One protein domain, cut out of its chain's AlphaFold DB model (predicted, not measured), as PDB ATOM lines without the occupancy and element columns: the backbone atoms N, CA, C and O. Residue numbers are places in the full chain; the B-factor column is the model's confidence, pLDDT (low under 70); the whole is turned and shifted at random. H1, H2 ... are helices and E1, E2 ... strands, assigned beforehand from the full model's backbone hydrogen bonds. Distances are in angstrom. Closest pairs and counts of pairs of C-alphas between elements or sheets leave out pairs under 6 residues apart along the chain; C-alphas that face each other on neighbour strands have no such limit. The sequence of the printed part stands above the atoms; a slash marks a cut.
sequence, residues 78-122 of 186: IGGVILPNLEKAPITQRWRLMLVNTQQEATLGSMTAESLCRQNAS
ATOM      1  N   ILE A  78     224.536 239.453 137.911       76.06
ATOM      2  CA  ILE A  78     223.933 240.541 138.683       76.06
ATOM      3  C   ILE A  78     222.954 241.325 137.805       76.06
ATOM      4  O   ILE A  78     221.815 241.537 138.209       76.06
ATOM      5  N   GLY A  79     223.352 241.705 136.590       73.75
ATOM      6  CA  GLY A  79     222.476 242.388 135.637       73.75
ATOM      7  C   GLY A  79     221.259 241.543 135.268       73.75
ATOM      8  O   GLY A  79     220.135 242.033 135.321       73.75
ATOM      9  N   GLY A  80     221.469 240.257 134.981       73.56
ATOM     10  CA  GLY A  80     220.418 239.310 134.616       73.56
ATOM     11  C   GLY A  80     219.418 239.020 135.733       73.56
ATOM     12  O   GLY A  80     218.274 238.707 135.433       73.56
ATOM     13  N   VAL A  81     219.806 239.150 137.005       71.50
ATOM     14  CA  VAL A  81     218.891 238.973 138.147       71.50
ATOM     15  C   VAL A  81     218.252 240.294 138.563       71.50
ATOM     16  O   VAL A  81     217.072 240.311 138.883       71.50
ATOM     17  N   ILE A  82     218.986 241.404 138.569       73.19
ATOM     18  CA  ILE A  82     218.481 242.686 139.080       73.19
ATOM     19  C   ILE A  82     217.508 243.341 138.102       73.19
ATOM     20  O   ILE A  82     216.464 243.822 138.529       73.19
ATOM     21  N   LEU A  83     217.831 243.365 136.805       73.06
ATOM     22  CA  LEU A  83     217.030 244.063 135.796       73.06
ATOM     23  C   LEU A  83     215.596 243.527 135.664       73.06
ATOM     24  O   LEU A  83     214.679 244.341 135.738       73.06
ATOM     25  N   PRO A  84     215.353 242.209 135.509       71.94
ATOM     26  CA  PRO A  84     213.984 241.709 135.392       71.94
ATOM     27  C   PRO A  84     213.199 241.815 136.702       71.94
ATOM     28  O   PRO A  84     211.978 241.793 136.686       71.94
ATOM     29  N   ASN A  85     213.885 241.941 137.833       75.88
ATOM     30  CA  ASN A  85     213.275 242.063 139.152       75.88
ATOM     31  C   ASN A  85     213.041 243.518 139.577       75.88
ATOM     32  O   ASN A  85     212.512 243.775 140.657       75.88
ATOM     33  N   LEU A  86     213.447 244.487 138.754       80.06
ATOM     34  CA  LEU A  86     213.243 245.898 139.031       80.06
ATOM     35  C   LEU A  86     211.863 246.318 138.519       80.06
ATOM     36  O   LEU A  86     211.683 246.610 137.341       80.06
ATOM     37  N   GLU A  87     210.884 246.374 139.416       73.69
ATOM     38  CA  GLU A  87     209.518 246.767 139.074       73.69
ATOM     39  C   GLU A  87     209.088 248.018 139.840       73.69
ATOM     40  O   GLU A  87     209.547 248.323 140.949       73.69
ATOM     41  N   LYS A  88     208.185 248.781 139.224       79.19
ATOM     42  CA  LYS A  88     207.582 249.959 139.837       79.19
ATOM     43  C   LYS A  88     206.316 249.531 140.572       79.19
ATOM     44  O   LYS A  88     205.393 249.009 139.958       79.19
ATOM     45  N   ALA A  89     206.260 249.761 141.882       72.38
ATOM     46  CA  ALA A  89     205.092 249.381 142.672       72.38
ATOM     47  C   ALA A  89     203.840 250.157 142.205       72.38
ATOM     48  O   ALA A  89     203.916 251.388 142.127       72.38
ATOM     49  N   PRO A  90     202.692 249.492 141.971       64.81
ATOM     50  CA  PRO A  90     201.518 250.115 141.352       64.81
ATOM     51  C   PRO A  90     200.958 251.275 142.187       64.81
ATOM     52  O   PRO A  90     200.703 252.351 141.656       64.81
ATOM     53  N   ILE A  91     200.885 251.102 143.512       67.06
ATOM     54  CA  ILE A  91     200.311 252.104 144.427       67.06
ATOM     55  C   ILE A  91     201.309 253.225 144.745       67.06
ATOM     56  O   ILE A  91     200.984 254.403 144.730       67.06
ATOM     57  N   THR A  92     202.558 252.875 145.072       77.12
ATOM     58  CA  THR A  92     203.524 253.877 145.574       77.12
ATOM     59  C   THR A  92     204.363 254.519 144.478       77.12
ATOM     60  O   THR A  92     205.087 255.471 144.761       77.12
ATOM     61  N   GLN A  93     204.316 253.990 143.249       77.31
ATOM     62  CA  GLN A  93     205.104 254.445 142.101       77.31
ATOM     63  C   GLN A  93     206.626 254.483 142.366       77.31
ATOM     64  O   GLN A  93     207.376 255.163 141.666       77.31
ATOM     65  N   ARG A  94     207.110 253.733 143.366       83.50
ATOM     66  CA  ARG A  94     208.533 253.618 143.713       83.50
ATOM     67  C   ARG A  94     209.127 252.364 143.084       83.50
ATOM     68  O   ARG A  94     208.501 251.305 143.125       83.50
ATOM     69  N   TRP A  95     210.343 252.483 142.558       82.69
ATOM     70  CA  TRP A  95     211.131 251.348 142.079       82.69
ATOM     71  C   TRP A  95     211.551 250.472 143.253       82.69
ATOM     72  O   TRP A  95     212.098 250.970 144.242       82.69
ATOM     73  N   ARG A  96     211.272 249.176 143.157       81.12
ATOM     74  CA  ARG A  96     211.677 248.183 144.148       81.12
ATOM     75  C   ARG A  96     212.232 246.969 143.426       81.12
ATOM     76  O   ARG A  96     211.750 246.595 142.364       81.12
ATOM     77  N   LEU A  97     213.248 246.368 144.032       82.81
ATOM     78  CA  LEU A  97     213.709 245.057 143.621       82.81
ATOM     79  C   LEU A  97     212.759 244.023 144.231       82.81
ATOM     80  O   LEU A  97     212.744 243.831 145.448       82.81
ATOM     81  N   MET A  98     211.926 243.428 143.389       79.19
ATOM     82  CA  MET A  98     211.058 242.316 143.748       79.19
ATOM     83  C   MET A  98     211.871 241.024 143.669       79.19
ATOM     84  O   MET A  98     212.653 240.845 142.747       79.19
ATOM     85  N   LEU A  99     211.712 240.096 144.613       79.06
ATOM     86  CA  LEU A  99     212.342 238.774 144.469       79.06
ATOM     87  C   LEU A  99     211.670 237.947 143.355       79.06
ATOM     88  O   LEU A  99     212.294 237.058 142.783       79.06
ATOM     89  N   VAL A 100     210.395 238.243 143.090       78.31
ATOM     90  CA  VAL A 100     209.536 237.588 142.104       78.31
ATOM     91  C   VAL A 100     208.864 238.683 141.285       78.31
ATOM     92  O   VAL A 100     208.188 239.538 141.849       78.31
ATOM     93  N   ASN A 101     209.068 238.666 139.972       82.12
ATOM     94  CA  ASN A 101     208.427 239.595 139.038       82.12
ATOM     95  C   ASN A 101     206.913 239.299 138.926       82.12
ATOM     96  O   ASN A 101     206.504 238.144 139.055       82.12
ATOM     97  N   THR A 102     206.090 240.304 138.621       80.31
ATOM     98  CA  THR A 102     204.644 240.149 138.348       80.31
ATOM     99  C   THR A 102     204.303 239.007 137.381       80.31
ATOM    100  O   THR A 102     203.377 238.233 137.629       80.31
ATOM    101  N   GLN A 103     205.067 238.833 136.300       82.06
ATOM    102  CA  GLN A 103     204.866 237.732 135.353       82.06
ATOM    103  C   GLN A 103     205.171 236.370 135.980       82.06
ATOM    104  O   GLN A 103     204.445 235.402 135.757       82.06
ATOM    105  N   GLN A 104     206.235 236.287 136.782       85.19
ATOM    106  CA  GLN A 104     206.578 235.055 137.489       85.19
ATOM    107  C   GLN A 104     205.497 234.717 138.516       85.19
ATOM    108  O   GLN A 104     205.076 233.566 138.607       85.19
ATOM    109  N   GLU A 105     204.985 235.720 139.223       86.88
ATOM    110  CA  GLU A 105     203.873 235.569 140.152       86.88
ATOM    111  C   GLU A 105     202.615 235.030 139.450       86.88
ATOM    112  O   GLU A 105     202.027 234.056 139.922       86.88
ATOM    113  N   ALA A 106     202.260 235.572 138.278       85.69
ATOM    114  CA  ALA A 106     201.159 235.078 137.447       85.69
ATOM    115  C   ALA A 106     201.335 233.606 137.041       85.69
ATOM    116  O   ALA A 106     200.398 232.811 137.146       85.69
ATOM    117  N   THR A 107     202.545 233.210 136.630       88.44
ATOM    118  CA  THR A 107     202.825 231.807 136.275       88.44
ATOM    119  C   THR A 107     202.768 230.865 137.477       88.44
ATOM    120  O   THR A 107     202.241 229.761 137.373       88.44
ATOM    121  N   LEU A 108     203.256 231.294 138.644       90.19
ATOM    122  CA  LEU A 108     203.152 230.512 139.878       90.19
ATOM    123  C   LEU A 108     201.690 230.385 140.324       90.19
ATOM    124  O   LEU A 108     201.261 229.313 140.757       90.19
ATOM    125  N   GLY A 109     200.914 231.454 140.164       89.56
ATOM    126  CA  GLY A 109     199.474 231.486 140.390       89.56
ATOM    127  C   GLY A 109     198.715 230.471 139.547       89.56
ATOM    128  O   GLY A 109     197.940 229.677 140.078       89.56
ATOM    129  N   SER A 110     198.968 230.436 138.238       89.38
ATOM    130  CA  SER A 110     198.293 229.489 137.343       89.38
ATOM    131  C   SER A 110     198.664 228.037 137.656       89.38
ATOM    132  O   SER A 110     197.777 227.190 137.770       89.38
ATOM    133  N   MET A 111     199.946 227.749 137.906       91.06
ATOM    134  CA  MET A 111     200.409 226.404 138.274       91.06
ATOM    135  C   MET A 111     199.818 225.919 139.603       91.06
ATOM    136  O   MET A 111     199.406 224.759 139.729       91.06
ATOM    137  N   THR A 112     199.755 226.797 140.608       91.88
ATOM    138  CA  THR A 112     199.152 226.471 141.908       91.88
ATOM    139  C   THR A 112     197.643 226.292 141.793       91.88
ATOM    140  O   THR A 112     197.109 225.326 142.339       91.88
ATOM    141  N   ALA A 113     196.961 227.139 141.019       90.62
ATOM    142  CA  ALA A 113     195.534 227.005 140.748       90.62
ATOM    143  C   ALA A 113     195.211 225.671 140.067       90.62
ATOM    144  O   ALA A 113     194.298 224.965 140.498       90.62
ATOM    145  N   GLU A 114     195.973 225.287 139.040       92.12
ATOM    146  CA  GLU A 114     195.813 223.995 138.373       92.12
ATOM    147  C   GLU A 114     196.039 222.826 139.329       92.12
ATOM    148  O   GLU A 114     195.240 221.890 139.358       92.12
ATOM    149  N   SER A 115     197.095 222.891 140.139       93.62
ATOM    150  CA  SER A 115     197.418 221.846 141.113       93.62
ATOM    151  C   SER A 115     196.296 221.673 142.139       93.62
ATOM    152  O   SER A 115     195.860 220.549 142.388       93.62
ATOM    153  N   LEU A 116     195.754 222.776 142.664       91.62
ATOM    154  CA  LEU A 116     194.618 222.757 143.587       91.62
ATOM    155  C   LEU A 116     193.340 222.240 142.928       91.62
ATOM    156  O   LEU A 116     192.583 221.511 143.568       91.62
ATOM    157  N   CYS A 117     193.099 222.571 141.657       91.12
ATOM    158  CA  CYS A 117     191.956 222.037 140.918       91.12
ATOM    159  C   CYS A 117     192.075 220.532 140.698       91.12
ATOM    160  O   CYS A 117     191.081 219.829 140.828       91.12
ATOM    161  N   ARG A 118     193.277 220.029 140.390       94.50
ATOM    162  CA  ARG A 118     193.521 218.589 140.223       94.50
ATOM    163  C   ARG A 118     193.337 217.843 141.542       94.50
ATOM    164  O   ARG A 118     192.681 216.809 141.563       94.50
ATOM    165  N   GLN A 119     193.862 218.388 142.639       95.06
ATOM    166  CA  GLN A 119     193.729 217.794 143.975       95.06
ATOM    167  C   GLN A 119     192.278 217.782 144.468       95.06
ATOM    168  O   GLN A 119     191.838 216.803 145.060       95.06
ATOM    169  N   ASN A 120     191.522 218.848 144.191       93.50
ATOM    170  CA  ASN A 120     190.138 219.002 144.641       93.50
ATOM    171  C   ASN A 120     189.110 218.704 143.541       93.50
ATOM    172  O   ASN A 120     187.967 219.143 143.650       93.50
ATOM    173  N   ALA A 121     189.485 217.978 142.484       92.81
ATOM    174  CA  ALA A 121     188.648 217.804 141.293       92.81
ATOM    175  C   ALA A 121     187.249 217.250 141.612       92.81
ATOM    176  O   ALA A 121     186.263 217.689 141.029       92.81
ATOM    177  N   SER A 122     187.156 216.329 142.575       94.31
ATOM    178  CA  SER A 122     185.896 215.724 143.028       94.31
ATOM    179  C   SER A 122     185.038 216.638 143.909       94.31
ATOM    180  O   SER A 122     183.847 216.383 144.080       94.31
TER     181      SER A 122
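AT A GLANCE: This is residues 78 to 122 of the 186 residues of an uncharacterized protein of Mitosporidium daphniae (UniProt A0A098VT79). A small body made of the short helix H1, the two-stranded hairpin E1 and E2 and the first residues of H2 ends in a long arm: residues 109 to 122, of which 109 to 119 belong to H2, stick out from it. H1 lies toward one end of the crosspiece, the turn of the hairpin lies at its other end, and H2 leads away from between them, roughly as the stem of a T. The printed part has 45 residues, with two named helices and two named strands in the order H1, E1, E2, H2; the sheet E1 - E2 is antiparallel and the class is mixed, helices and strands. The whole is extended, with a radius of gyration of the C-alphas of 14.7 A, and its outline is flat, spanning 44 by 26 by 10 A.

HOW THE PARTS SIT: Start at H1, residues 78 to 82, and go on to E1, residues 86 to 88, and E2, residues 95 to 97. E1 and E2 form a hairpin, antiparallel at 143 degrees; look for N 87 and O 96, 3.1 A apart, and N 96 and O 87, 2.9 A apart, both within hydrogen-bond range. The closest C-alphas of H1 and E2 are those of Ile 82 and Leu 97, 7.0 A apart. H2, residues 102 to 119, is apart from H1, and only just apart from E1, at 8.3 A. In H1 and H2 every O i to N i+4 pair is within hydrogen-bond range.

IN THESE COORDINATES: Find C-alpha 78 at (223.933, 240.541, 138.683), where H1 begins; it measures 5.9 A. E1 and E2 each measure 7.0 A. From C-alpha 102 at (204.644, 240.149, 138.348), H2 runs 25.5 A to C-alpha 119 at (193.729, 217.794, 143.975).

THE WHOLE: The two C-alphas farthest apart, those of Gly 79 and Ser 122, are 45.9 A apart. The printed part has no cut and no long link. Mean pLDDT of the printed part is 82.7; residues 90 to 91 are under 70.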